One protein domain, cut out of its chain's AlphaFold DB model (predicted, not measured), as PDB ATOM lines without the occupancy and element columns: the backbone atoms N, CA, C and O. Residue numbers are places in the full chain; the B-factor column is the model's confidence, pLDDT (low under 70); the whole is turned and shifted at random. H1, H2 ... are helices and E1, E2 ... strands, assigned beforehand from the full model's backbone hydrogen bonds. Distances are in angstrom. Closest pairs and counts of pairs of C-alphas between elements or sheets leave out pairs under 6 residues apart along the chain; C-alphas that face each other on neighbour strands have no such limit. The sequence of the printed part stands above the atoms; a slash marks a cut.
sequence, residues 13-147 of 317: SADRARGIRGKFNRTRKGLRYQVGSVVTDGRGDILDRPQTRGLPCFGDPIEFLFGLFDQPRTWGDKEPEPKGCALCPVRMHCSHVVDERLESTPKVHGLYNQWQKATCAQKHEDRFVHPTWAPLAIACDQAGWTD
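This is residues 13 to 147 of the 317 residues of an uncharacterized protein of Altererythrobacter insulae (UniProt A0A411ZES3). Two long helices, H3 and H4, meet at a corner, H6 runs back beside H4, and short H2 sits in the middle between H3 and H6, with long loops making much of the rest. H1 packs on H6, and the loop through Asp 77 reaches far from the helices. The printed part has 135 residues, under half in named elements, ordered H1, E1, H2, H3, H4, H5, H6. The class is mostly helix; the whole is compact, with a radius of gyration of the C-alphas of 15.2 A and spans of 39 by 38 by 24 A.

Start at H3, residues 91 to 104. It touches H4, residues 106 to 119, only at the corner; the closest C-alphas, of Leu 102 and His 109, are 5.2 A apart. H2, residues 61 to 67, forms a helical hairpin with H3; their closest C-alphas, of Pro 61 and Val 98, are 5.1 A apart. Look next at the hub, H6, residues 133 to 142: it touches H4 at a shallow tilt of 22 degrees, opposite ways, closest at the C-alphas of Leu 111 and Leu 136, 5.4 A. H6 only just touches H2, with 3 pairs of C-alphas within 8 A, closest at Ile 62 and Ala 137, 6.4 A. H1, residues 13 to 17, touches H6, closest at the C-alphas of Ala 17 and Ala 134, 4.2 A. H5, residues 124 to 128, is near H2. E1, residues 46 to 48, pairs with no named strand, but residues 39 to 40 pair with it, antiparallel. In H1, H2, H3, H4 and H6 every O i to N i+4 pair is within hydrogen-bond range; H5 has 0 of 1, and 1 of 2 O i to N i+3 pairs.

Find C-alpha 91 at (-13.902, 10.584, 17.828); from there H3 runs 19.7 A. H4 runs 19.9 A and H6 14.3 A, ending at C-alpha 142, (4.717, 21.979, 25.532).

The C-alphas of Asp 77 and Pro 106 are farthest apart, 46.6 A. The printed part has no cut. The links H1 to E1, E1 to H2 and H2 to H3 are long. Low confidence, pLDDT under 70, covers residues 22 to 36, 52 to 54, 73 and 80 to 83.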
ATOM      1  N   SER A  13       8.244  14.414  19.440       82.62
ATOM      2  CA  SER A  13       8.053  15.851  19.209       82.62
ATOM      3  C   SER A  13       8.764  16.347  17.949       82.62
ATOM      4  O   SER A  13       8.189  17.105  17.169       82.62
ATOM      5  N   ALA A  14       9.986  15.873  17.690       85.56
ATOM      6  CA  ALA A  14      10.718  16.205  16.470       85.56
ATOM      7  C   ALA A  14      10.034  15.651  15.206       85.56
ATOM      8  O   ALA A  14       9.974  16.329  14.181       85.56
ATOM      9  N   ASP A  15       9.494  14.434  15.266       87.88
ATOM     10  CA  ASP A  15       8.746  13.831  14.160       87.88
ATOM     11  C   ASP A  15       7.457  14.611  13.881       87.88
ATOM     12  O   ASP A  15       7.204  14.989  12.736       87.88
ATOM     13  N   ARG A  16       6.706  14.963  14.929       88.06
ATOM     14  CA  ARG A  16       5.495  15.792  14.825       88.06
ATOM     15  C   ARG A  16       5.768  17.142  14.193       88.06
ATOM     16  O   ARG A  16       5.053  17.523  13.269       88.06
ATOM     17  N   ALA A  17       6.812  17.837  14.642       88.56
ATOM     18  CA  ALA A  17       7.203  19.132  14.095       88.56
ATOM     19  C   ALA A  17       7.555  19.054  12.600       88.56
ATOM     20  O   ALA A  17       7.295  19.996  11.859       88.56
ATOM     21  N   ARG A  18       8.083  17.913  12.137       88.69
ATOM     22  CA  ARG A  18       8.378  17.646  10.717       88.69
ATOM     23  C   ARG A  18       7.164  17.197   9.895       88.69
ATOM     24  O   ARG A  18       7.331  16.836   8.736       88.69
ATOM     25  N   GLY A  19       5.969  17.162  10.483       83.81
ATOM     26  CA  GLY A  19       4.775  16.655   9.805       83.81
ATOM     27  C   GLY A  19       4.729  15.124   9.702       83.81
ATOM     28  O   GLY A  19       3.913  14.579   8.963       83.81
ATOM     29  N   ILE A  20       5.590  14.406  10.433       84.88
ATOM     30  CA  ILE A  20       5.655  12.942  10.414       84.88
ATOM     31  C   ILE A  20       4.721  12.389  11.489       84.88
ATOM     32  O   ILE A  20       4.915  12.592  12.688       84.88
ATOM     33  N   ARG A  21       3.706  11.637  11.057       79.81
ATOM     34  CA  ARG A  21       2.744  11.003  11.964       79.81
ATOM     35  C   ARG A  21       3.297   9.709  12.564       79.81
ATOM     36  O   ARG A  21       3.749   8.819  11.842       79.81
ATOM     37  N   GLY A  22       3.176   9.557  13.882       68.94
ATOM     38  CA  GLY A  22       3.549   8.329  14.585       68.94
ATOM     39  C   GLY A  22       2.653   7.132  14.234       68.94
ATOM     40  O   GLY A  22       1.442   7.266  14.038       68.94
ATOM     41  N   LYS A  23       3.232   5.925  14.193       63.50
ATOM     42  CA  LYS A  23       2.464   4.672  14.098       63.50
ATOM     43  C   LYS A  23       1.963   4.279  15.485       63.50
ATOM     44  O   LYS A  23       2.745   3.864  16.330       63.50
ATOM     45  N   PHE A  24       0.655   4.352  15.698       59.53
ATOM     46  CA  PHE A  24       0.023   3.832  16.909       59.53
ATOM     47  C   PHE A  24      -0.672   2.509  16.586       59.53
ATOM     48  O   PHE A  24      -1.554   2.470  15.725       59.53
ATOM     49  N   ASN A  25      -0.319   1.434  17.290       48.34
ATOM     50  CA  ASN A  25      -1.121   0.213  17.292       48.34
ATOM     51  C   ASN A  25      -2.379   0.485  18.124       48.34
ATOM     52  O   ASN A  25      -2.291   0.669  19.334       48.34
ATOM     53  N   ARG A  26      -3.542   0.587  17.470       55.06
ATOM     54  CA  ARG A  26      -4.802   0.983  18.116       55.06
ATOM     55  C   ARG A  26      -5.809  -0.165  18.031       55.06
ATOM     56  O   ARG A  26      -6.429  -0.371  16.990       55.06
ATOM     57  N   THR A  27      -6.018  -0.897  19.120       52.62
ATOM     58  CA  THR A  27      -7.162  -1.811  19.262       52.62
ATOM     59  C   THR A  27      -8.395  -0.986  19.611       52.62
ATOM     60  O   THR A  27      -8.573  -0.554  20.743       52.62
ATOM     61  N   ARG A  28      -9.239  -0.715  18.609       58.56
ATOM     62  CA  ARG A  28     -10.424   0.158  18.749       58.56
ATOM     63  C   ARG A  28     -11.760  -0.571  18.733       58.56
ATOM     64  O   ARG A  28     -12.807   0.071  18.776       58.56
ATOM     65  N   LYS A  29     -11.732  -1.901  18.630       56.72
ATOM     66  CA  LYS A  29     -12.942  -2.725  18.588       56.72
ATOM     67  C   LYS A  29     -13.665  -2.651  19.936       56.72
ATOM     68  O   LYS A  29     -13.042  -2.833  20.974       56.72
ATOM     69  N   GLY A  30     -14.973  -2.389  19.897       58.19
ATOM     70  CA  GLY A  30     -15.864  -2.480  21.060       58.19
ATOM     71  C   GLY A  30     -15.894  -1.273  22.002       58.19
ATOM     72  O   GLY A  30     -16.647  -1.298  22.969       58.19
ATOM     73  N   LEU A  31     -15.133  -0.207  21.739       65.44
ATOM     74  CA  LEU A  31     -15.177   0.998  22.572       65.44
ATOM     75  C   LEU A  31     -16.419   1.820  22.227       65.44
ATOM     76  O   LEU A  31     -16.574   2.225  21.081       65.44
ATOM     77  N   ARG A  32     -17.301   2.083  23.192       63.38
ATOM     78  CA  ARG A  32     -18.416   3.034  23.054       63.38
ATOM     79  C   ARG A  32     -18.450   3.914  24.293       63.38
ATOM     80  O   ARG A  32     -18.522   3.401  25.403       63.38
ATOM     81  N   TYR A  33     -18.357   5.223  24.097       66.31
ATOM     82  CA  TYR A  33     -18.432   6.207  25.176       66.31
ATOM     83  C   TYR A  33     -19.833   6.808  25.183       66.31
ATOM     84  O   TYR A  33     -20.298   7.286  24.145       66.31
ATOM     85  N   GLN A  34     -20.496   6.791  26.337       68.62
ATOM     86  CA  GLN A  34     -21.765   7.495  26.506       68.62
ATOM     87  C   GLN A  34     -21.538   9.014  26.535       68.62
ATOM     88  O   GLN A  34     -20.437   9.490  26.820       68.62
ATOM     89  N   VAL A  35     -22.572   9.789  26.213       58.41
ATOM     90  CA  VAL A  35     -22.546  11.253  26.368       58.41
ATOM     91  C   VAL A  35     -22.275  11.592  27.839       58.41
ATOM     92  O   VAL A  35     -22.832  10.947  28.720       58.41
ATOM     93  N   GLY A  36     -21.381  12.550  28.103       63.75
ATOM     94  CA  GLY A  36     -20.980  12.928  29.466       63.75
ATOM     95  C   GLY A  36     -19.980  11.983  30.142       63.75
ATOM     96  O   GLY A  36     -19.613  12.213  31.285       63.75
ATOM     97  N   SER A  37     -19.506  10.938  29.452       78.44
ATOM     98  CA  SER A  37     -18.498  10.029  30.020       78.44
ATOM     99  C   SER A  37     -17.094  10.630  30.107       78.44
ATOM    100  O   SER A  37     -16.245  10.056  30.773       78.44
ATOM    101  N   VAL A  38     -16.839  11.761  29.446       86.31
ATOM    102  CA  VAL A  38     -15.561  12.477  29.511       86.31
ATOM    103  C   VAL A  38     -15.787  13.790  30.236       86.31
ATOM    104  O   VAL A  38     -16.627  14.586  29.814       86.31
ATOM    105  N   VAL A  39     -15.036  13.993  31.312       88.81
ATOM    106  CA  VAL A  39     -15.079  15.187  32.152       88.81
ATOM    107  C   VAL A  39     -13.757  15.921  31.999       88.81
ATOM    108  O   VAL A  39     -12.689  15.357  32.248       88.81
ATOM    109  N   THR A  40     -13.841  17.180  31.593       90.56
ATOM    110  CA  THR A  40     -12.709  18.096  31.466       90.56
ATOM    111  C   THR A  40     -12.815  19.222  32.489       90.56
ATOM    112  O   THR A  40     -13.870  19.426  33.097       90.56
ATOM    113  N   ASP A  41     -11.718  19.934  32.721       90.88
ATOM    114  CA  ASP A  41     -11.676  21.100  33.608       90.88
ATOM    115  C   ASP A  41     -12.016  22.429  32.902       90.88
ATOM    116  O   ASP A  41     -12.006  23.489  33.534       90.88
ATOM    117  N   GLY A  42     -12.311  22.392  31.598       87.75
ATOM    118  CA  GLY A  42     -12.531  23.577  30.768       87.75
ATOM    119  C   GLY A  42     -11.235  24.230  30.272       87.75
ATOM    120  O   GLY A  42     -11.290  25.282  29.631       87.75
ATOM    121  N   ARG A  43     -10.064  23.658  30.580       87.56
ATOM    122  CA  ARG A  43      -8.732  24.136  30.171       87.56
ATOM    123  C   ARG A  43      -7.931  23.080  29.408       87.56
ATOM    124  O   ARG A  43      -6.737  23.256  29.155       87.56
ATOM    125  N   GLY A  44      -8.586  21.996  29.011       86.69
ATOM    126  CA  GLY A  44      -8.003  20.905  28.252       86.69
ATOM    127  C   GLY A  44      -7.437  19.766  29.101       86.69
ATOM    128  O   GLY A  44      -6.962  18.782  28.518       86.69
ATOM    129  N   ASP A  45      -7.494  19.840  30.432       90.44
ATOM    130  CA  ASP A  45      -7.134  18.712  31.292       90.44
ATOM    131  C   ASP A  45      -8.307  17.736  31.404       90.44
ATOM    132  O   ASP A  45      -9.464  18.118  31.598       90.44
ATOM    133  N   ILE A  46      -8.009  16.442  31.275       90.25
ATOM    134  CA  ILE A  46      -9.013  15.384  31.401       90.25
ATOM    135  C   ILE A  46      -9.044  14.933  32.862       90.25
ATOM    136  O   ILE A  46      -8.109  14.297  33.360       90.25
ATOM    137  N   LEU A  47     -10.147  15.249  33.538       87.88
ATOM    138  CA  LEU A  47     -10.381  14.888  34.933       87.88
ATOM    139  C   LEU A  47     -10.872  13.448  35.070       87.88
ATOM    140  O   LEU A  47     -10.476  12.765  36.013       87.88
ATOM    141  N   ASP A  48     -11.720  12.998  34.145       85.56
ATOM    142  CA  ASP A  48     -12.235  11.631  34.112       85.56
ATOM    143  C   ASP A  48     -12.626  11.208  32.687       85.56
ATOM    144  O   ASP A  48     -13.053  12.026  31.867       85.56
ATOM    145  N   ARG A  49     -12.470   9.918  32.378       83.94
ATOM    146  CA  ARG A  49     -12.947   9.282  31.138       83.94
ATOM    147  C   ARG A  49     -13.009   7.758  31.306       83.94
ATOM    148  O   ARG A  49     -12.301   7.207  32.145       83.94
ATOM    149  N   PRO A  50     -13.737   7.010  30.457       78.81
ATOM    150  CA  PRO A  50     -13.662   5.555  30.469       78.81
ATOM    151  C   PRO A  50     -12.241   5.072  30.161       78.81
ATOM    152  O   PRO A  50     -11.547   5.620  29.298       78.81
ATOM    153  N   GLN A  51     -11.814   4.006  30.841       70.06
ATOM    154  CA  GLN A  51     -10.487   3.437  30.630       70.06
ATOM    155  C   GLN A  51     -10.354   2.875  29.214       70.06
ATOM    156  O   GLN A  51     -11.008   1.900  28.836       70.06
ATOM    157  N   THR A  52      -9.434   3.441  28.439       67.81
ATOM    158  CA  THR A  52      -9.062   2.905  27.130       67.81
ATOM    159  C   THR A  52      -7.595   2.537  27.123       67.81
ATOM    160  O   THR A  52      -6.730   3.320  26.754       67.81
ATOM    161  N   ARG A  53      -7.331   1.268  27.460       57.28
ATOM    162  CA  ARG A  53      -6.000   0.626  27.489       57.28
ATOM    163  C   ARG A  53      -5.194   0.713  26.174       57.28
ATOM    164  O   ARG A  53      -4.109   0.156  26.098       57.28
ATOM    165  N   GLY A  54      -5.719   1.348  25.125       59.50
ATOM    166  CA  GLY A  54      -5.121   1.396  23.788       59.50
ATOM    167  C   GLY A  54      -5.380   2.684  23.000       59.50
ATOM    168  O   GLY A  54      -5.284   2.654  21.771       59.50
ATOM    169  N   LEU A  55      -5.722   3.804  23.654       72.88
ATOM    170  CA  LEU A  55      -5.909   5.106  22.986       72.88
ATOM    171  C   LEU A  55      -4.965   6.205  23.520       72.88
ATOM    172  O   LEU A  55      -5.440   7.251  23.963       72.88
ATOM    173  N   PRO A  56      -3.634   6.047  23.378       74.44
ATOM    174  CA  PRO A  56      -2.649   7.066  23.778       74.44
ATOM    175  C   PRO A  56      -2.711   8.359  22.942       74.44
ATOM    176  O   PRO A  56      -1.948   9.290  23.164       74.44
ATOM    177  N   CYS A  57      -3.566   8.397  21.918       81.31
ATOM    178  CA  CYS A  57      -3.791   9.555  21.057       81.31
ATOM    179  C   CYS A  57      -5.081  10.318  21.393       81.31
ATOM    180  O   CYS A  57      -5.446  11.233  20.663       81.31
ATOM    181  N   PHE A  58      -5.851   9.874  22.388       86.00
ATOM    182  CA  PHE A  58      -7.110  10.526  22.736       86.00
ATOM    183  C   PHE A  58      -6.843  11.925  23.297       86.00
ATOM    184  O   PHE A  58      -5.962  12.101  24.131       86.00
ATOM    185  N   GLY A  59      -7.598  12.911  22.820       87.94
ATOM    186  CA  GLY A  59      -7.439  14.309  23.212       87.94
ATOM    187  C   GLY A  59      -6.161  14.971  22.685       87.94
ATOM    188  O   GLY A  59      -5.954  16.146  22.950       87.94
ATOM    189  N   ASP A  60      -5.283  14.267  21.963       89.56
ATOM    190  CA  ASP A  60      -4.051  14.843  21.414       89.56
ATOM    191  C   ASP A  60      -4.380  15.691  20.170       89.56
ATOM    192  O   ASP A  60      -4.801  15.122  19.150       89.56
ATOM    193  N   PRO A  61      -4.191  17.029  20.210       91.94
ATOM    194  CA  PRO A  61      -4.588  17.894  19.103       91.94
ATOM    195  C   PRO A  61      -3.856  17.570  17.802       91.94
ATOM    196  O   PRO A  61      -4.450  17.600  16.728       91.94
ATOM    197  N   ILE A  62      -2.582  17.190  17.880       91.81
ATOM    198  CA  ILE A  62      -1.755  16.920  16.704       91.81
ATOM    199  C   ILE A  62      -2.193  15.623  16.028       91.81
ATOM    200  O   ILE A  62      -2.413  15.594  14.814       91.81
ATOM    201  N   GLU A  63      -2.402  14.557  16.801       88.19
ATOM    202  CA  GLU A  63      -2.909  13.289  16.258       88.19
ATOM    203  C   GLU A  63      -4.319  13.409  15.688       88.19
ATOM    204  O   GLU A  63      -4.651  12.723  14.709       88.19
ATOM    205  N   PHE A  64      -5.144  14.254  16.305       88.94
ATOM    206  CA  PHE A  64      -6.495  14.525  15.849       88.94
ATOM    207  C   PHE A  64      -6.492  15.287  14.523       88.94
ATOM    208  O   PHE A  64      -7.150  14.834  13.586       88.94
ATOM    209  N   LEU A  65      -5.697  16.356  14.400       89.31
ATOM    210  CA  LEU A  65      -5.561  17.142  13.168       89.31
ATOM    211  C   LEU A  65      -5.017  16.306  12.003       89.31
ATOM    212  O   LEU A  65      -5.578  16.362  10.907       89.31
ATOM    213  N   PHE A  66      -4.008  15.460  12.242       87.12
ATOM    214  CA  PHE A  66      -3.574  14.467  11.250       87.12
ATOM    215  C   PHE A  66      -4.699  13.510  10.863       87.12
ATOM    216  O   PHE A  66      -4.779  13.067   9.722       87.12
ATOM    217  N   GLY A  67      -5.547  13.137  11.821       83.00
ATOM    218  CA  GLY A  67      -6.569  12.129  11.603       83.00
ATOM    219  C   GLY A  67      -7.887  12.625  11.022       83.00
ATOM    220  O   GLY A  67      -8.690  11.792  10.601       83.00
ATOM    221  N   LEU A  68      -8.128  13.937  10.964       80.75
ATOM    222  CA  LEU A  68      -9.373  14.519  10.441       80.75
ATOM    223  C   LEU A  68      -9.739  14.013   9.039       80.75
ATOM    224  O   LEU A  68     -10.926  13.902   8.729       80.75
ATOM    225  N   PHE A  69      -8.726  13.665   8.248       75.06
ATOM    226  CA  PHE A  69      -8.834  13.258   6.850       75.06
ATOM    227  C   PHE A  69      -8.399  11.806   6.631       75.06
ATOM    228  O   PHE A  69      -8.200  11.376   5.495       75.06
ATOM    229  N   ASP A  70      -8.249  11.032   7.711       77.69
ATOM    230  CA  ASP A  70      -8.020   9.601   7.578       77.69
ATOM    231  C   ASP A  70      -9.158   8.969   6.776       77.69
ATOM    232  O   ASP A  70     -10.338   9.151   7.084       77.69
ATOM    233  N   GLN A  71      -8.794   8.186   5.767       74.44
ATOM    234  CA  GLN A  71      -9.738   7.345   5.048       74.44
ATOM    235  C   GLN A  71      -9.785   5.953   5.688       74.44
ATOM    236  O   GLN A  71      -8.730   5.433   6.076       74.44
ATOM    237  N   PRO A  72     -10.972   5.326   5.796       72.94
ATOM    238  CA  PRO A  72     -11.085   3.940   6.230       72.94
ATOM    239  C   PRO A  72     -10.231   3.011   5.364       72.94
ATOM    240  O   PRO A  72     -10.018   3.263   4.178       72.94
ATOM    241  N   ARG A  73      -9.731   1.922   5.949       68.75
ATOM    242  CA  ARG A  73      -8.971   0.925   5.194       68.75
ATOM    243  C   ARG A  73      -9.941  -0.068   4.567       68.75
ATOM    244  O   ARG A  73     -10.590  -0.822   5.286       68.75
ATOM    245  N   THR A  74     -10.015  -0.085   3.245       71.31
ATOM    246  CA  THR A  74     -10.801  -1.063   2.487       71.31
ATOM    247  C   THR A  74      -9.923  -2.240   2.066       71.31
ATOM    248  O   THR A  74      -8.764  -2.067   1.683       71.31
ATOM    249  N   TRP A  75     -10.461  -3.455   2.170       70.50
ATOM    250  CA  TRP A  75      -9.808  -4.688   1.727       70.50
ATOM    251  C   TRP A  75     -10.805  -5.522   0.922       70.50
ATOM    252  O   TRP A  75     -11.561  -6.306   1.500       70.50
ATOM    253  N   GLY A  76     -10.803  -5.355  -0.404       73.88
ATOM    254  CA  GLY A  76     -11.802  -5.982  -1.276       73.88
ATOM    255  C   GLY A  76     -13.225  -5.587  -0.866       73.88
ATOM    256  O   GLY A  76     -13.452  -4.437  -0.496       73.88
ATOM    257  N   ASP A  77     -14.139  -6.558  -0.850       73.94
ATOM    258  CA  ASP A  77     -15.565  -6.354  -0.533       73.94
ATOM    259  C   ASP A  77     -15.890  -6.392   0.974       73.94
ATOM    260  O   ASP A  77     -17.054  -6.457   1.370       73.94
ATOM    261  N   LYS A  78     -14.878  -6.404   1.853       72.62
ATOM    262  CA  LYS A  78     -15.099  -6.415   3.309       72.62
ATOM    263  C   LYS A  78     -15.515  -5.039   3.820       72.62
ATOM    264  O   LYS A  78     -15.108  -4.015   3.272       72.62
ATOM    265  N   GLU A  79     -16.251  -5.029   4.935       71.62
ATOM    266  CA  GLU A  79     -16.553  -3.791   5.655       71.62
ATOM    267  C   GLU A  79     -15.262  -2.996   5.934       71.62
ATOM    268  O   GLU A  79     -14.255  -3.578   6.359       71.62
ATOM    269  N   PRO A  80     -15.269  -1.674   5.691       68.75
ATOM    270  CA  PRO A  80     -14.092  -0.842   5.870       68.75
ATOM    271  C   PRO A  80     -13.624  -0.864   7.326       68.75
ATOM    272  O   PRO A  80     -14.379  -0.567   8.254       68.75
ATOM    273  N   GLU A  81     -12.345  -1.164   7.536       63.69
ATOM    274  CA  GLU A  81     -11.758  -1.140   8.869       63.69
ATOM    275  C   GLU A  81     -11.398   0.301   9.278       63.69
ATOM    276  O   GLU A  81     -10.892   1.087   8.463       63.69
ATOM    277  N   PRO A  82     -11.597   0.673  10.557       64.88
ATOM    278  CA  PRO A  82     -11.207   1.983  11.060       64.88
ATOM    279  C   PRO A  82      -9.691   2.176  10.949       64.88
ATOM    280  O   PRO A  82      -8.906   1.447  11.558       64.88
ATOM    281  N   LYS A  83      -9.267   3.219  10.234       68.81
ATOM    282  CA  LYS A  83      -7.867   3.650  10.142       68.81
ATOM    283  C   LYS A  83      -7.756   5.042  10.741       68.81
ATOM    284  O   LYS A  83      -8.481   5.944  10.346       68.81
ATOM    285  N   GLY A  84      -6.867   5.215  11.721       74.50
ATOM    286  CA  GLY A  84      -6.666   6.521  12.354       74.50
ATOM    287  C   GLY A  84      -7.989   7.142  12.859       74.50
ATOM    288  O   GLY A  84      -8.769   6.423  13.473       74.50
ATOM    289  N   CYS A  85      -8.282   8.431  12.738       79.44
ATOM    290  CA  CYS A  85      -9.535   8.966  13.308       79.44
ATOM    291  C   CYS A  85     -10.793   8.579  12.505       79.44
ATOM    292  O   CYS A  85     -11.897   8.679  13.043       79.44
ATOM    293  N   ALA A  86     -10.643   8.055  11.282       76.69
ATOM    294  CA  ALA A  86     -11.752   7.513  10.498       76.69
ATOM    295  C   ALA A  86     -12.411   6.341  11.232       76.69
ATOM    296  O   ALA A  86     -11.738   5.384  11.629       76.69
ATOM    297  N   LEU A  87     -13.734   6.425  11.408       74.62
ATOM    298  CA  LEU A  87     -14.553   5.418  12.097       74.62
ATOM    299  C   LEU A  87     -14.084   5.103  13.536       74.62
ATOM    300  O   LEU A  87     -14.411   4.055  14.092       74.62
ATOM    301  N   CYS A  88     -13.312   5.996  14.170       80.50
ATOM    302  CA  CYS A  88     -12.944   5.842  15.574       80.50
ATOM    303  C   CYS A  88     -14.182   6.092  16.454       80.50
ATOM    304  O   CYS A  88     -14.758   7.180  16.387       80.50
ATOM    305  N   PRO A  89     -14.581   5.140  17.314       78.94
ATOM    306  CA  PRO A  89     -15.883   5.202  17.978       78.94
ATOM    307  C   PRO A  89     -15.971   6.263  19.085       78.94
ATOM    308  O   PRO A  89     -17.055   6.570  19.565       78.94
ATOM    309  N   VAL A  90     -14.834   6.841  19.482       82.44
ATOM    310  CA  VAL A  90     -14.752   7.908  20.490       82.44
ATOM    311  C   VAL A  90     -14.340   9.251  19.882       82.44
ATOM    312  O   VAL A  90     -13.996  10.176  20.614       82.44
ATOM    313  N   ARG A  91     -14.353   9.377  18.544       85.25
ATOM    314  CA  ARG A  91     -13.902  10.584  17.828       85.25
ATOM    315  C   ARG A  91     -14.610  11.848  18.313       85.25
ATOM    316  O   ARG A  91     -13.938  12.854  18.472       85.25
ATOM    317  N   MET A  92     -15.920  11.780  18.555       85.50
ATOM    318  CA  MET A  92     -16.713  12.929  19.015       85.50
ATOM    319  C   MET A  92     -16.225  13.455  20.369       85.50
ATOM    320  O   MET A  92     -15.997  14.644  20.528       85.50
ATOM    321  N   HIS A  93     -15.979  12.555  21.324       87.44
ATOM    322  CA  HIS A  93     -15.437  12.927  22.636       87.44
ATOM    323  C   HIS A  93     -14.011  13.457  22.531       87.44
ATOM    324  O   HIS A  93     -13.645  14.416  23.198       87.44
ATOM    325  N   CYS A  94     -13.207  12.851  21.656       88.12
ATOM    326  CA  CYS A  94     -11.858  13.320  21.381       88.12
ATOM    327  C   CYS A  94     -11.855  14.723  20.755       88.12
ATOM    328  O   CYS A  94     -10.967  15.495  21.092       88.12
ATOM    329  N   SER A  95     -12.804  15.055  19.866       90.00
ATOM    330  CA  SER A  95     -12.852  16.390  19.257       90.00
ATOM    331  C   SER A  95     -13.160  17.447  20.301       90.00
ATOM    332  O   SER A  95     -12.437  18.424  20.358       90.00
ATOM    333  N   HIS A  96     -14.128  17.196  21.189       90.88
ATOM    334  CA  HIS A  96     -14.469  18.130  22.261       90.88
ATOM    335  C   HIS A  96     -13.246  18.490  23.119       90.88
ATOM    336  O   HIS A  96     -12.945  19.665  23.297       90.88
ATOM    337  N   VAL A  97     -12.481  17.490  23.569       92.31
ATOM    338  CA  VAL A  97     -11.251  17.735  24.342       92.31
ATOM    339  C   VAL A  97     -10.203  18.490  23.520       92.31
ATOM    340  O   VAL A  97      -9.503  19.352  24.044       92.31
ATOM    341  N   VAL A  98     -10.052  18.153  22.237       93.19
ATOM    342  CA  VAL A  98      -9.077  18.814  21.358       93.19
ATOM    343  C   VAL A  98      -9.443  20.275  21.131       93.19
ATOM    344  O   VAL A  98      -8.559  21.123  21.215       93.19
ATOM    345  N   ASP A  99     -10.715  20.567  20.879       93.44
ATOM    346  CA  ASP A  99     -11.214  21.927  20.697       93.44
ATOM    347  C   ASP A  99     -10.974  22.738  21.979       93.44
ATOM    348  O   ASP A  99     -10.338  23.790  21.928       93.44
ATOM    349  N   GLU A 100     -11.311  22.177  23.145       94.19
ATOM    350  CA  GLU A 100     -11.037  22.802  24.444       94.19
ATOM    351  C   GLU A 100      -9.538  23.088  24.649       94.19
ATOM    352  O   GLU A 100      -9.164  24.188  25.053       94.19
ATOM    353  N   ARG A 101      -8.647  22.144  24.321       95.00
ATOM    354  CA  ARG A 101      -7.183  22.332  24.399       95.00
ATOM    355  C   ARG A 101      -6.685  23.435  23.466       95.00
ATOM    356  O   ARG A 101      -5.858  24.259  23.861       95.00
ATOM    357  N   LEU A 102      -7.171  23.446  22.227       94.12
ATOM    358  CA  LEU A 102      -6.785  24.436  21.223       94.12
ATOM    359  C   LEU A 102      -7.310  25.836  21.561       94.12
ATOM    360  O   LEU A 102      -6.661  26.813  21.195       94.12
ATOM    361  N   GLU A 103      -8.448  25.954  22.244       92.44
ATOM    362  CA  GLU A 103      -9.070  27.235  22.608       92.44
ATOM    363  C   GLU A 103      -8.580  27.790  23.950       92.44
ATOM    364  O   GLU A 103      -8.320  28.987  24.068       92.44
ATOM    365  N   SER A 104      -8.395  26.933  24.953       88.94
ATOM    366  CA  SER A 104      -8.057  27.335  26.327       88.94
ATOM    367  C   SER A 104      -6.635  27.863  26.509       88.94
ATOM    368  O   SER A 104      -6.363  28.582  27.470       88.94
ATOM    369  N   THR A 105      -5.710  27.526  25.603       91.19
ATOM    370  CA  THR A 105      -4.303  27.933  25.691       91.19
ATOM    371  C   THR A 105      -4.012  29.042  24.672       91.19
ATOM    372  O   THR A 105      -3.819  28.732  23.494       91.19
ATOM    373  N   PRO A 106      -3.887  30.330  25.069       92.31
ATOM    374  CA  PRO A 106      -3.840  31.455  24.123       92.31
ATOM    375  C   PRO A 106      -2.729  31.358  23.069       92.31
ATOM    376  O   PRO A 106      -2.933  31.686  21.901       92.31
ATOM    377  N   LYS A 107      -1.550  30.863  23.470       93.12
ATOM    378  CA  LYS A 107      -0.415  30.642  22.562       93.12
ATOM    379  C   LYS A 107      -0.735  29.583  21.506       93.12
ATOM    380  O   LYS A 107      -0.466  29.799  20.326       93.12
ATOM    381  N   VAL A 108      -1.303  28.451  21.925       95.12
ATOM    382  CA  VAL A 108      -1.703  27.363  21.021       95.12
ATOM    383  C   VAL A 108      -2.824  27.845  20.105       95.12
ATOM    384  O   VAL A 108      -2.718  27.675  18.894       95.12
ATOM    385  N   HIS A 109      -3.826  28.535  20.653       95.75
ATOM    386  CA  HIS A 109      -4.946  29.095  19.903       95.75
ATOM    387  C   HIS A 109      -4.487  30.041  18.783       95.75
ATOM    388  O   HIS A 109      -4.888  29.902  17.625       95.75
ATOM    389  N   GLY A 110      -3.587  30.978  19.098       96.31
ATOM    390  CA  GLY A 110      -3.029  31.910  18.116       96.31
ATOM    391  C   GLY A 110      -2.287  31.201  16.979       96.31
ATOM    392  O   GLY A 110      -2.524  31.496  15.804       96.31
ATOM    393  N   LEU A 111      -1.439  30.224  17.316       96.81
ATOM    394  CA  LEU A 111      -0.689  29.430  16.337       96.81
ATOM    395  C   LEU A 111      -1.606  28.542  15.487       96.81
ATOM    396  O   LEU A 111      -1.392  28.410  14.281       96.81
ATOM    397  N   TYR A 112      -2.651  27.977  16.090       96.50
ATOM    398  CA  TYR A 112      -3.643  27.171  15.391       96.50
ATOM    399  C   TYR A 112      -4.389  27.995  14.344       96.50
ATOM    400  O   TYR A 112      -4.428  27.612  13.173       96.50
ATOM    401  N   ASN A 113      -4.886  29.172  14.727       96.62
ATOM    402  CA  ASN A 113      -5.559  30.091  13.812       96.62
ATOM    403  C   ASN A 113      -4.634  30.559  12.682       96.62
ATOM    404  O   ASN A 113      -5.061  30.661  11.530       96.62
ATOM    405  N   GLN A 114      -3.360  30.826  12.985       96.25
ATOM    406  CA  GLN A 114      -2.365  31.191  11.977       96.25
ATOM    407  C   GLN A 114      -2.145  30.055  10.971       96.25
ATOM    408  O   GLN A 114      -2.171  30.288   9.761       96.25
ATOM    409  N   TRP A 115      -1.965  28.824  11.454       95.88
ATOM    410  CA  TRP A 115      -1.797  27.658  10.593       95.88
ATOM    411  C   TRP A 115      -3.047  27.372   9.758       95.88
ATOM    412  O   TRP A 115      -2.929  27.137   8.555       95.88
ATOM    413  N   GLN A 116      -4.243  27.451  10.345       93.88
ATOM    414  CA  GLN A 116      -5.494  27.271   9.610       93.88
ATOM    415  C   GLN A 116      -5.643  28.293   8.481       93.88
ATOM    416  O   GLN A 116      -5.903  27.895   7.348       93.88
ATOM    417  N   LYS A 117      -5.431  29.585   8.763       95.50
ATOM    418  CA  LYS A 117      -5.519  30.654   7.756       95.50
ATOM    419  C   LYS A 117      -4.500  30.478   6.630       95.50
ATOM    420  O   LYS A 117      -4.845  30.676   5.474       95.50
ATOM    421  N   ALA A 118      -3.266  30.087   6.955       93.56
ATOM    422  CA  ALA A 118      -2.203  29.925   5.963       93.56
ATOM    423  C   ALA A 118      -2.386  28.691   5.060       93.56
ATOM    424  O   ALA A 118      -1.905  28.675   3.931       93.56
ATOM    425  N   THR A 119      -3.070  27.654   5.550       92.56
ATOM    426  CA  THR A 119      -3.152  26.347   4.874       92.56
ATOM    427  C   THR A 119      -4.554  25.988   4.380       92.56
ATOM    428  O   THR A 119      -4.742  24.901   3.839       92.56
ATOM    429  N   CYS A 120      -5.553  26.865   4.541       88.94
ATOM    430  CA  CYS A 120      -6.958  26.561   4.239       88.94
ATOM    431  C   CYS A 120      -7.223  26.182   2.773       88.94
ATOM    432  O   CYS A 120      -8.133  25.400   2.511       88.94
ATOM    433  N   ALA A 121      -6.426  26.700   1.834       89.56
ATOM    434  CA  ALA A 121      -6.536  26.408   0.404       89.56
ATOM    435  C   ALA A 121      -5.622  25.258  -0.068       89.56
ATOM    436  O   ALA A 121      -5.636  24.904  -1.246       89.56
ATOM    437  N   GLN A 122      -4.795  24.695   0.819       88.94
ATOM    438  CA  GLN A 122      -3.844  23.639   0.473       88.94
ATOM    439  C   GLN A 122      -4.488  22.253   0.561       88.94
ATOM    440  O   GLN A 122      -5.420  22.021   1.340       88.94
ATOM    441  N   LYS A 123      -3.950  21.301  -0.210       85.44
ATOM    442  CA  LYS A 123      -4.293  19.885  -0.054       85.44
ATOM    443  C   LYS A 123      -3.844  19.398   1.316       85.44
ATOM    444  O   LYS A 123      -2.860  19.890   1.859       85.44
ATOM    445  N   HIS A 124      -4.583  18.439   1.867       79.12
ATOM    446  CA  HIS A 124      -4.421  17.981   3.244       79.12
ATOM    447  C   HIS A 124      -2.976  17.607   3.595       79.12
ATOM    448  O   HIS A 124      -2.470  18.041   4.629       79.12
ATOM    449  N   GLU A 125      -2.322  16.836   2.732       80.06
ATOM    450  CA  GLU A 125      -0.969  16.324   2.936       80.06
ATOM    451  C   GLU A 125       0.061  17.458   3.046       80.06
ATOM    452  O   GLU A 125       0.973  17.392   3.871       80.06
ATOM    453  N   ASP A 126      -0.136  18.535   2.284       85.75
ATOM    454  CA  ASP A 126       0.784  19.671   2.214       85.75
ATOM    455  C   ASP A 126       0.682  20.580   3.452       85.75
ATOM    456  O   ASP A 126       1.641  21.266   3.819       85.75
ATOM    457  N   ARG A 127      -0.454  20.543   4.166       90.56
ATOM    458  CA  ARG A 127      -0.711  21.426   5.319       90.56
ATOM    459  C   ARG A 127       0.267  21.204   6.471       90.56
ATOM    460  O   ARG A 127       0.558  22.147   7.207       90.56
ATOM    461  N   PHE A 128       0.765  19.981   6.652       90.25
ATOM    462  CA  PHE A 128       1.678  19.626   7.753       90.25
ATOM    463  C   PHE A 128       3.152  19.869   7.426       90.25
ATOM    464  O   PHE A 128       3.998  19.799   8.313       90.25
ATOM    465  N   VAL A 129       3.460  20.159   6.163       88.25
ATOM    466  CA  VAL A 129       4.804  20.548   5.712       88.25
ATOM    467  C   VAL A 129       4.968  22.073   5.763       88.25
ATOM    468  O   VAL A 129       6.085  22.588   5.756       88.25
ATOM    469  N   HIS A 130       3.862  22.818   5.860       93.31
ATOM    470  CA  HIS A 130       3.877  24.275   5.913       93.31
ATOM    471  C   HIS A 130       4.656  24.811   7.139       93.31
ATOM    472  O   HIS A 130       4.472  24.296   8.244       93.31
ATOM    473  N   PRO A 131       5.453  25.895   7.016       93.31
ATOM    474  CA  PRO A 131       6.291  26.407   8.113       93.31
ATOM    475  C   PRO A 131       5.545  26.771   9.404       93.31
ATOM    476  O   PRO A 131       6.129  26.753  10.484       93.31
ATOM    477  N   THR A 132       4.250  27.085   9.320       95.19
ATOM    478  CA  THR A 132       3.415  27.397  10.495       95.19
ATOM    479  C   THR A 132       2.995  26.160  11.293       95.19
ATOM    480  O   THR A 132       2.458  26.305  12.388       95.19
ATOM    481  N   TRP A 133       3.226  24.948  10.778       95.06
ATOM    482  CA  TRP A 133       2.890  23.702  11.466       95.06
ATOM    483  C   TRP A 133       3.829  23.405  12.638       95.06
ATOM    484  O   TRP A 133       3.366  23.144  13.746       95.06
ATOM    485  N   ALA A 134       5.144  23.467  12.415       94.69
ATOM    486  CA  ALA A 134       6.126  23.101  13.435       94.69
ATOM    487  C   ALA A 134       5.967  23.910  14.741       94.69
ATOM    488  O   ALA A 134       5.947  23.292  15.808       94.69
ATOM    489  N   PRO A 135       5.767  25.247  14.707       95.12
ATOM    490  CA  PRO A 135       5.490  26.025  15.914       95.12
ATOM    491  C   PRO A 135       4.231  25.571  16.660       95.12
ATOM    492  O   PRO A 135       4.254  25.500  17.888       95.12
ATOM    493  N   LEU A 136       3.153  25.234  15.940       95.88
ATOM    494  CA  LEU A 136       1.919  24.711  16.531       95.88
ATOM    495  C   LEU A 136       2.161  23.352  17.199       95.88
ATOM    496  O   LEU A 136       1.804  23.175  18.360       95.88
ATOM    497  N   ALA A 137       2.804  22.413  16.499       93.56
ATOM    498  CA  ALA A 137       3.110  21.084  17.026       93.56
ATOM    499  C   ALA A 137       3.953  21.147  18.307       93.56
ATOM    500  O   ALA A 137       3.619  20.502  19.300       93.56
ATOM    501  N   ILE A 138       4.992  21.985  18.309       92.62
ATOM    502  CA  ILE A 138       5.847  22.207  19.480       92.62
ATOM    503  C   ILE A 138       5.048  22.833  20.628       92.62
ATOM    504  O   ILE A 138       5.195  22.409  21.771       92.62
ATOM    505  N   ALA A 139       4.197  23.824  20.345       93.50
ATOM    506  CA  ALA A 139       3.385  24.467  21.374       93.50
ATOM    507  C   ALA A 139       2.383  23.495  22.015       93.50
ATOM    508  O   ALA A 139       2.230  23.521  23.231       93.50
ATOM    509  N   CYS A 140       1.754  22.616  21.227       93.00
ATOM    510  CA  CYS A 140       0.876  21.565  21.742       93.00
ATOM    511  C   CYS A 140       1.630  20.567  22.632       93.00
ATOM    512  O   CYS A 140       1.149  20.232  23.709       93.00
ATOM    513  N   ASP A 141       2.821  20.122  22.225       89.88
ATOM    514  CA  ASP A 141       3.632  19.203  23.038       89.88
ATOM    515  C   ASP A 141       4.136  19.866  24.343       89.88
ATOM    516  O   ASP A 141       4.366  19.181  25.337       89.88
ATOM    517  N   GLN A 142       4.291  21.197  24.362       89.75
ATOM    518  CA  GLN A 142       4.717  21.979  25.532       89.75
ATOM    519  C   GLN A 142       3.567  22.447  26.435       89.75
ATOM    520  O   GLN A 142       3.836  22.952  27.522       89.75
ATOM    521  N   ALA A 143       2.309  22.315  26.003       88.12
ATOM    522  CA  ALA A 143       1.156  22.836  26.739       88.12
ATOM    523  C   ALA A 143       0.900  22.099  28.065       88.12
ATOM    524  O   ALA A 143       0.260  22.650  28.952       88.12
ATOM    525  N   GLY A 144       1.443  20.886  28.222       85.12
ATOM    526  CA  GLY A 144       1.475  20.189  29.507       85.12
ATOM    527  C   GLY A 144       0.131  19.634  29.977       85.12
ATOM    528  O   GLY A 144       0.004  19.345  31.161       85.12
ATOM    529  N   TRP A 145      -0.848  19.472  29.076       89.94
ATOM    530  CA  TRP A 145      -2.150  18.910  29.435       89.94
ATOM    531  C   TRP A 145      -2.022  17.519  30.044       89.94
ATOM    532  O   TRP A 145      -1.250  16.674  29.577       89.94
ATOM    533  N   THR A 146      -2.847  17.274  31.048       86.69
ATOM    534  CA  THR A 146      -2.849  16.052  31.835       86.69
ATOM    535  C   THR A 146      -4.100  15.221  31.581       86.69
ATOM    536  O   THR A 146      -5.135  15.694  31.097       86.69
ATOM    537  N   ASP A 147      -3.975  13.933  31.871       85.88
ATOM    538  CA  ASP A 147      -5.059  12.969  31.828       85.88
ATOM    539  C   ASP A 147      -4.896  12.051  33.031       85.88
ATOM    540  O   ASP A 147      -3.965  11.245  33.081       85.88
TER     541      ASP A 147